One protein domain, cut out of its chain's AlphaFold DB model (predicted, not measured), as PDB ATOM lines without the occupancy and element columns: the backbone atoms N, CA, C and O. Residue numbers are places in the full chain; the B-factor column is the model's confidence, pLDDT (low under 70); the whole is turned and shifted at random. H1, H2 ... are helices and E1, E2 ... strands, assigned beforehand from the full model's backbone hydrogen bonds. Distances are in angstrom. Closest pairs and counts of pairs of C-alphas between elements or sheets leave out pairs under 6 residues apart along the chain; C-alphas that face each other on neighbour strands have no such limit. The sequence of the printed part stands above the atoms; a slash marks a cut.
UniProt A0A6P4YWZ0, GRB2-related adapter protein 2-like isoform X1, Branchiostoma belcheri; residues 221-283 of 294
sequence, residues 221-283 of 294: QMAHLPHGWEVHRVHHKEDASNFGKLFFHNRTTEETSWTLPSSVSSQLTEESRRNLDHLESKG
ATOM      1  N   GLN A 221       5.115  14.683 -43.403       81.62
ATOM      2  CA  GLN A 221       5.042  14.146 -42.036       81.62
ATOM      3  C   GLN A 221       3.950  14.805 -41.169       81.62
ATOM      4  O   GLN A 221       3.364  14.144 -40.317       81.62
ATOM      5  N   MET A 222       3.653  16.090 -41.393       84.69
ATOM      6  CA  MET A 222       2.562  16.818 -40.728       84.69
ATOM      7  C   MET A 222       1.229  16.699 -41.477       84.69
ATOM      8  O   MET A 222       0.180  16.913 -40.875       84.69
ATOM      9  N   ALA A 223       1.264  16.370 -42.772       85.94
ATOM     10  CA  ALA A 223       0.083  16.216 -43.610       85.94
ATOM     11  C   ALA A 223      -0.656  14.891 -43.356       85.94
ATOM     12  O   ALA A 223      -1.875  14.857 -43.479       85.94
ATOM     13  N   HIS A 224       0.044  13.804 -43.012       88.19
ATOM     14  CA  HIS A 224      -0.555  12.468 -42.908       88.19
ATOM     15  C   HIS A 224      -1.598  12.304 -41.788       88.19
ATOM     16  O   HIS A 224      -1.351  12.603 -40.616       88.19
ATOM     17  N   LEU A 225      -2.735  11.703 -42.150       87.19
ATOM     18  CA  LEU A 225      -3.826  11.316 -41.258       87.19
ATOM     19  C   LEU A 225      -4.237   9.838 -41.495       87.19
ATOM     20  O   LEU A 225      -3.910   9.243 -42.526       87.19
ATOM     21  N   PRO A 226      -4.965   9.208 -40.550       85.56
ATOM     22  CA  PRO A 226      -5.486   7.847 -40.705       85.56
ATOM     23  C   PRO A 226      -6.322   7.617 -41.978       85.56
ATOM     24  O   PRO A 226      -6.983   8.521 -42.482       85.56
ATOM     25  N   HIS A 227      -6.367   6.365 -42.446       82.50
ATOM     26  CA  HIS A 227      -7.158   5.909 -43.607       82.50
ATOM     27  C   HIS A 227      -6.819   6.579 -44.953       82.50
ATOM     28  O   HIS A 227      -7.691   6.698 -45.810       82.50
ATOM     29  N   GLY A 228      -5.569   7.011 -45.151       82.38
ATOM     30  CA  GLY A 228      -5.129   7.622 -46.413       82.38
ATOM     31  C   GLY A 228      -5.561   9.079 -46.591       82.38
ATOM     32  O   GLY A 228      -5.413   9.627 -47.683       82.38
ATOM     33  N   TRP A 229      -6.078   9.706 -45.532       87.94
ATOM     34  CA  TRP A 229      -6.349  11.137 -45.508       87.94
ATOM     35  C   TRP A 229      -5.066  11.940 -45.309       87.94
ATOM     36  O   TRP A 229      -4.134  11.518 -44.626       87.94
ATOM     37  N   GLU A 230      -5.045  13.137 -45.874       90.81
ATOM     38  CA  GLU A 230      -4.005  14.132 -45.677       90.81
ATOM     39  C   GLU A 230      -4.633  15.514 -45.472       90.81
ATOM     40  O   GLU A 230      -5.678  15.821 -46.053       90.81
ATOM     41  N   VAL A 231      -3.997  16.356 -44.656       90.31
ATOM     42  CA  VAL A 231      -4.355  17.771 -44.502       90.31
ATOM     43  C   VAL A 231      -3.522  18.646 -45.437       90.31
ATOM     44  O   VAL A 231      -2.303  18.511 -45.537       90.31
ATOM     45  N   HIS A 232      -4.200  19.568 -46.110       89.38
ATOM     46  CA  HIS A 232      -3.657  20.466 -47.122       89.38
ATOM     47  C   HIS A 232      -4.100  21.904 -46.844       89.38
ATOM     48  O   HIS A 232      -5.128  22.130 -46.208       89.38
ATOM     49  N   ARG A 233      -3.338  22.898 -47.316       88.19
ATOM     50  CA  ARG A 233      -3.696  24.324 -47.208       88.19
ATOM     51  C   ARG A 233      -4.103  24.898 -48.562       88.19
ATOM     52  O   ARG A 233      -3.432  24.673 -49.572       88.19
ATOM     53  N   VAL A 234      -5.160  25.705 -48.583       84.75
ATOM     54  CA  VAL A 234      -5.519  26.503 -49.761       84.75
ATOM     55  C   VAL A 234      -4.436  27.557 -49.988       84.75
ATOM     56  O   VAL A 234      -4.286  28.489 -49.198       84.75
ATOM     57  N   HIS A 235      -3.681  27.411 -51.074       75.75
ATOM     58  CA  HIS A 235      -2.586  28.312 -51.450       75.75
ATOM     59  C   HIS A 235      -2.915  29.170 -52.690       75.75
ATOM     60  O   HIS A 235      -2.090  29.970 -53.132       75.75
ATOM     61  N   HIS A 236      -4.128  29.044 -53.238       69.06
ATOM     62  CA  HIS A 236      -4.615  29.849 -54.358       69.06
ATOM     63  C   HIS A 236      -5.171  31.186 -53.854       69.06
ATOM     64  O   HIS A 236      -6.196  31.222 -53.176       69.06
ATOM     65  N   LYS A 237      -4.501  32.294 -54.192       61.88
ATOM     66  CA  LYS A 237      -4.923  33.661 -53.814       61.88
ATOM     67  C   LYS A 237      -6.228  34.112 -54.484       61.88
ATOM     68  O   LYS A 237      -6.834  35.078 -54.036       61.88
ATOM     69  N   GLU A 238      -6.639  33.425 -55.548       61.75
ATOM     70  CA  GLU A 238      -7.897  33.663 -56.270       61.75
ATOM     71  C   GLU A 238      -9.119  33.368 -55.380       61.75
ATOM     72  O   GLU A 238     -10.084  34.130 -55.382       61.75
ATOM     73  N   ASP A 239      -9.029  32.349 -54.520       59.62
ATOM     74  CA  ASP A 239     -10.019  32.043 -53.484       59.62
ATOM     75  C   ASP A 239      -9.727  32.827 -52.194       59.62
ATOM     76  O   ASP A 239      -9.516  32.244 -51.130       59.62
ATOM     77  N   ALA A 240      -9.718  34.162 -52.250       64.31
ATOM     78  CA  ALA A 240      -9.365  35.018 -51.106       64.31
ATOM     79  C   ALA A 240     -10.163  34.714 -49.814       64.31
ATOM     80  O   ALA A 240      -9.649  34.886 -48.712       64.31
ATOM     81  N   SER A 241     -11.398  34.208 -49.927       72.50
ATOM     82  CA  SER A 241     -12.227  33.793 -48.783       72.50
ATOM     83  C   SER A 241     -11.808  32.466 -48.135       72.50
ATOM     84  O   SER A 241     -12.263  32.173 -47.028       72.50
ATOM     85  N   ASN A 242     -10.998  31.645 -48.812       74.44
ATOM     86  CA  ASN A 242     -10.532  30.336 -48.343       74.44
ATOM     87  C   ASN A 242      -9.004  30.196 -48.315       74.44
ATOM     88  O   ASN A 242      -8.518  29.252 -47.699       74.44
ATOM     89  N   PHE A 243      -8.251  31.116 -48.922       78.94
ATOM     90  CA  PHE A 243      -6.794  31.174 -48.845       78.94
ATOM     91  C   PHE A 243      -6.313  31.067 -47.392       78.94
ATOM     92  O   PHE A 243      -6.868  31.686 -46.486       78.94
ATOM     93  N   GLY A 244      -5.301  30.235 -47.159       79.00
ATOM     94  CA  GLY A 244      -4.774  29.958 -45.826       79.00
ATOM     95  C   GLY A 244      -5.555  28.915 -45.013       79.00
ATOM     96  O   GLY A 244      -4.965  28.343 -44.093       79.00
ATOM     97  N   LYS A 245      -6.816  28.599 -45.351       84.75
ATOM     98  CA  LYS A 245      -7.597  27.559 -44.654       84.75
ATOM     99  C   LYS A 245      -7.067  26.160 -44.943       84.75
ATOM    100  O   LYS A 245      -6.483  25.902 -46.000       84.75
ATOM    101  N   LEU A 246      -7.312  25.255 -44.000       88.62
ATOM    102  CA  LEU A 246      -7.050  23.832 -44.169       88.62
ATOM    103  C   LEU A 246      -8.234  23.133 -44.848       88.62
ATOM    104  O   LEU A 246      -9.389  23.511 -44.658       88.62
ATOM    105  N   PHE A 247      -7.925  22.097 -45.617       89.88
ATOM    106  CA  PHE A 247      -8.872  21.111 -46.122       89.88
ATOM    107  C   PHE A 247      -8.245  19.717 -46.036       89.88
ATOM    108  O   PHE A 247      -7.030  19.567 -45.918       89.88
ATOM    109  N   PHE A 248      -9.081  18.691 -46.087       91.00
ATOM    110  CA  PHE A 248      -8.693  17.292 -45.983       91.00
ATOM    111  C   PHE A 248      -8.929  16.603 -47.326       91.00
ATOM    112  O   PHE A 248      -9.970  16.815 -47.949       91.00
ATOM    113  N   HIS A 249      -7.986  15.776 -47.764       88.00
ATOM    114  CA  HIS A 249      -8.063  15.014 -49.009       88.00
ATOM    115  C   HIS A 249      -7.700  13.548 -48.762       88.00
ATOM    116  O   HIS A 249      -6.698  13.266 -48.108       88.00
ATOM    117  N   ASN A 250      -8.487  12.612 -49.285       87.38
ATOM    118  CA  ASN A 250      -8.214  11.182 -49.197       87.38
ATOM    119  C   ASN A 250      -7.511  10.680 -50.462       87.38
ATOM    120  O   ASN A 250      -8.140  10.536 -51.506       87.38
ATOM    121  N   ARG A 251      -6.232  10.302 -50.364       81.12
ATOM    122  CA  ARG A 251      -5.460   9.751 -51.497       81.12
ATOM    123  C   ARG A 251      -5.969   8.401 -52.012       81.12
ATOM    124  O   ARG A 251      -5.539   7.971 -53.074       81.12
ATOM    125  N   THR A 252      -6.834   7.713 -51.264       81.75
ATOM    126  CA  THR A 252      -7.381   6.397 -51.645       81.75
ATOM    127  C   THR A 252      -8.738   6.500 -52.344       81.75
ATOM    128  O   THR A 252      -9.058   5.640 -53.161       81.75
ATOM    129  N   THR A 253      -9.542   7.521 -52.030       84.62
ATOM    130  CA  THR A 253     -10.896   7.711 -52.597       84.62
ATOM    131  C   THR A 253     -11.042   8.980 -53.442       84.62
ATOM    132  O   THR A 253     -12.104   9.188 -54.017       84.62
ATOM    133  N   GLU A 254     -10.002   9.819 -53.507       82.88
ATOM    134  CA  GLU A 254      -9.986  11.160 -54.124       82.88
ATOM    135  C   GLU A 254     -11.029  12.136 -53.531       82.88
ATOM    136  O   GLU A 254     -11.328  13.191 -54.090       82.88
ATOM    137  N   GLU A 255     -11.579  11.814 -52.356       81.56
ATOM    138  CA  GLU A 255     -12.559  12.649 -51.661       81.56
ATOM    139  C   GLU A 255     -11.897  13.860 -50.991       81.56
ATOM    140  O   GLU A 255     -10.878  13.735 -50.311       81.56
ATOM    141  N   THR A 256     -12.528  15.032 -51.099       86.44
ATOM    142  CA  THR A 256     -12.135  16.248 -50.367       86.44
ATOM    143  C   THR A 256     -13.200  16.675 -49.360       86.44
ATOM    144  O   THR A 256     -14.394  16.641 -49.665       86.44
ATOM    145  N   SER A 257     -12.777  17.157 -48.190       85.81
ATOM    146  CA  SER A 257     -13.648  17.684 -47.134       85.81
ATOM    147  C   SER A 257     -13.048  18.929 -46.478       85.81
ATOM    148  O   SER A 257     -11.843  19.012 -46.273       85.81
ATOM    149  N   TRP A 258     -13.891  19.885 -46.085       85.88
ATOM    150  CA  TRP A 258     -13.484  21.043 -45.270       85.88
ATOM    151  C   TRP A 258     -13.487  20.753 -43.763       85.88
ATOM    152  O   TRP A 258     -12.987  21.550 -42.977       85.88
ATOM    153  N   THR A 259     -14.053  19.620 -43.351       85.88
ATOM    154  CA  THR A 259     -14.109  19.170 -41.957       85.88
ATOM    155  C   THR A 259     -13.449  17.806 -41.815       85.88
ATOM    156  O   THR A 259     -13.535  16.966 -42.716       85.88
ATOM    157  N   LEU A 260     -12.787  17.574 -40.679       85.25
ATOM    158  CA  LEU A 260     -12.119  16.306 -40.394       85.25
ATOM    159  C   LEU A 260     -13.167  15.175 -40.326       85.25
ATOM    160  O   LEU A 260     -14.051  15.234 -39.465       85.25
ATOM    161  N   PRO A 261     -13.104  14.143 -41.191       84.06
ATOM    162  CA  PRO A 261     -14.103  13.076 -41.193       84.06
ATOM    163  C   PRO A 261     -14.098  12.295 -39.876       84.06
ATOM    164  O   PRO A 261     -13.044  12.068 -39.280       84.06
ATOM    165  N   SER A 262     -15.265  11.829 -39.426       83.00
ATOM    166  CA  SER A 262     -15.405  11.114 -38.145       83.00
ATOM    167  C   SER A 262     -14.552   9.841 -38.071       83.00
ATOM    168  O   SER A 262     -13.919   9.588 -37.049       83.00
ATOM    169  N   SER A 263     -14.455   9.094 -39.175       80.44
ATOM    170  CA  SER A 263     -13.583   7.919 -39.328       80.44
ATOM    171  C   SER A 263     -12.101   8.223 -39.079       80.44
ATOM    172  O   SER A 263     -11.372   7.369 -38.577       80.44
ATOM    173  N   VAL A 264     -11.664   9.440 -39.402       86.81
ATOM    174  CA  VAL A 264     -10.294   9.925 -39.210       86.81
ATOM    175  C   VAL A 264     -10.136  10.465 -37.787       86.81
ATOM    176  O   VAL A 264      -9.243  10.031 -37.065       86.81
ATOM    177  N   SER A 265     -11.059  11.327 -37.351       85.62
ATOM    178  CA  SER A 265     -11.098  11.939 -36.014       85.62
ATOM    179  C   SER A 265     -11.045  10.914 -34.873       85.62
ATOM    180  O   SER A 265     -10.284  11.086 -33.923       85.62
ATOM    181  N   SER A 266     -11.774   9.796 -34.984       83.38
ATOM    182  CA  SER A 266     -11.781   8.739 -33.959       83.38
ATOM    183  C   SER A 266     -10.503   7.890 -33.890       83.38
ATOM    184  O   SER A 266     -10.364   7.109 -32.954       83.38
ATOM    185  N   GLN A 267      -9.589   8.005 -34.860       84.81
ATOM    186  CA  GLN A 267      -8.336   7.236 -34.914       84.81
ATOM    187  C   GLN A 267      -7.089   8.129 -35.031       84.81
ATOM    188  O   GLN A 267      -6.004   7.641 -35.348       84.81
ATOM    189  N   LEU A 268      -7.223   9.437 -34.783       85.31
ATOM    190  CA  LEU A 268      -6.095  10.363 -34.802       85.31
ATOM    191  C   LEU A 268      -5.061   9.994 -33.734       85.31
ATOM    192  O   LEU A 268      -5.400   9.796 -32.566       85.31
ATOM    193  N   THR A 269      -3.784   9.975 -34.115       86.31
ATOM    194  CA  THR A 269      -2.693   9.921 -33.137       86.31
ATOM    195  C   THR A 269      -2.591  11.265 -32.407       86.31
ATOM    196  O   THR A 269      -2.994  12.308 -32.932       86.31
ATOM    197  N   GLU A 270      -2.019  11.278 -31.199       85.44
ATOM    198  CA  GLU A 270      -1.752  12.547 -30.500       85.44
ATOM    199  C   GLU A 270      -0.838  13.479 -31.305       85.44
ATOM    200  O   GLU A 270      -0.980  14.697 -31.230       85.44
ATOM    201  N   GLU A 271       0.092  12.909 -32.073       84.19
ATOM    202  CA  GLU A 271       1.016  13.643 -32.934       84.19
ATOM    203  C   GLU A 271       0.283  14.304 -34.105       84.19
ATOM    204  O   GLU A 271       0.385  15.518 -34.269       84.19
ATOM    205  N   SER A 272      -0.552  13.557 -34.839       82.69
ATOM    206  CA  SER A 272      -1.415  14.116 -35.887       82.69
ATOM    207  C   SER A 272      -2.327  15.219 -35.340       82.69
ATOM    208  O   SER A 272      -2.541  16.220 -36.019       82.69
ATOM    209  N   ARG A 273      -2.825  15.087 -34.101       85.12
ATOM    210  CA  ARG A 273      -3.655  16.121 -33.463       85.12
ATOM    211  C   ARG A 273      -2.865  17.401 -33.172       85.12
ATOM    212  O   ARG A 273      -3.285  18.466 -33.604       85.12
ATOM    213  N   ARG A 274      -1.679  17.291 -32.556       85.06
ATOM    214  CA  ARG A 274      -0.769  18.437 -32.340       85.06
ATOM    215  C   ARG A 274      -0.356  19.105 -33.657       85.06
ATOM    216  O   ARG A 274      -0.232  20.327 -33.706       85.06
ATOM    217  N   ASN A 275      -0.160  18.321 -34.718       84.62
ATOM    218  CA  ASN A 275       0.170  18.836 -36.046       84.62
ATOM    219  C   ASN A 275      -0.994  19.644 -36.644       84.62
ATOM    220  O   ASN A 275      -0.750  20.735 -37.155       84.62
ATOM    221  N   LEU A 276      -2.245  19.177 -36.526       85.25
ATOM    222  CA  LEU A 276      -3.423  19.957 -36.928       85.25
ATOM    223  C   LEU A 276      -3.543  21.261 -36.127       85.25
ATOM    224  O   LEU A 276      -3.608  22.322 -36.743       85.25
ATOM    225  N   ASP A 277      -3.463  21.205 -34.793       85.31
ATOM    226  CA  ASP A 277      -3.542  22.392 -33.923       85.31
ATOM    227  C   ASP A 277      -2.480  23.453 -34.318       85.31
ATOM    228  O   ASP A 277      -2.752  24.658 -34.386       85.31
ATOM    229  N   HIS A 278      -1.259  23.008 -34.646       84.19
ATOM    230  CA  HIS A 278      -0.159  23.866 -35.106       84.19
ATOM    231  C   HIS A 278      -0.406  24.464 -36.501       84.19
ATOM    232  O   HIS A 278      -0.065  25.623 -36.761       84.19
ATOM    233  N   LEU A 279      -0.998  23.684 -37.410       83.88
ATOM    234  CA  LEU A 279      -1.320  24.110 -38.771       83.88
ATOM    235  C   LEU A 279      -2.501  25.090 -38.811       83.88
ATOM    236  O   LEU A 279      -2.467  26.023 -39.620       83.88
ATOM    237  N   GLU A 280      -3.499  24.921 -37.945       81.94
ATOM    238  CA  GLU A 280      -4.599  25.874 -37.773       81.94
ATOM    239  C   GLU A 280      -4.095  27.188 -37.166       81.94
ATOM    240  O   GLU A 280      -4.342  28.247 -37.742       81.94
ATOM    241  N   SER A 281      -3.288  27.127 -36.097       76.25
ATOM    242  CA  SER A 281      -2.709  28.318 -35.448       76.25
ATOM    243  C   SER A 281      -1.924  29.200 -36.431       76.25
ATOM    244  O   SER A 281      -2.131  30.410 -36.500       76.25
ATOM    245  N   LYS A 282      -1.088  28.591 -37.286       65.81
ATOM    246  CA  LYS A 282      -0.328  29.308 -38.329       65.81
ATOM    247  C   LYS A 282      -1.183  29.883 -39.466       65.81
ATOM    248  O   LYS A 282      -0.652  30.595 -40.315       65.81
ATOM    249  N   GLY A 283      -2.479  29.576 -39.522       55.06
ATOM    250  CA  GLY A 283      -3.405  30.152 -40.499       55.06
ATOM    251  C   GLY A 283      -3.791  31.610 -40.223       55.06
ATOM    252  O   GLY A 283      -4.305  32.256 -41.132       55.06
TER     253      GLY A 283
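AT A GLANCE: This is residues 221 to 283 of the 294 residues of the protein "GRB2-related adapter protein 2-like isoform X1" of Branchiostoma belcheri (UniProt A0A6P4YWZ0). A two-stranded hairpin, E1 and E2, has the longer helix, H2, over one face, nearer to E1 and running along it; the short helix H1 sits near the start of E1. A long loop, residues 234 to 245, extends the hairpin at its turning end, and residues 256 to 257 add a short antiparallel pairing beside E2. The printed part has 63 residues with two named strands, then two named helices, in the order E1, E2, H1, H2; the sheet is antiparallel and the class is mixed, with under half of the residues in named elements. It is compact, with a radius of gyration of the C-alphas of 11.6 A, and spans 33 by 26 by 19 A.

HOW THE PARTS SIT: Going along from Gln 221, you first reach E1, residues 229 to 233, whose antiparallel hairpin partner is E2, residues 246 to 250, with 149 degrees between their directions. Look for N 230 and O 249, 2.8 A apart, and N 247 and O 232, 2.9 A apart, both within hydrogen-bond range. Next comes H1, residues 262 to 265; its closest C-alpha to E1 is that of Val 264, 7.5 A from that of Trp 229. H2, residues 270 to 281, is apart from H1. The closest C-alphas of H2 and E2 are those of Glu 280 and Leu 246, 7.1 A apart; those of H2 and E1 are Leu 276 and Val 231, 7.9 A apart. In H2 every O i to N i+4 pair is within hydrogen-bond range; H1 is too short for such a pair.

IN THESE COORDINATES: Find C-alpha 229 at (-6.349, 11.137, -45.508); from there E1 runs 13.6 A to C-alpha 233. E2 covers 13.7 A and H1 4.9 A. H2 runs 16.6 A to C-alpha 281 at (-2.709, 28.318, -35.448).

THE WHOLE: The C-alphas of Glu 238 and Gln 267 are the two farthest apart, 34.0 A. The printed part has no cut; the links E1 to E2 and E2 to H1 are long. The pLDDT is under 70 at residues 236 to 240 and 282 to 283.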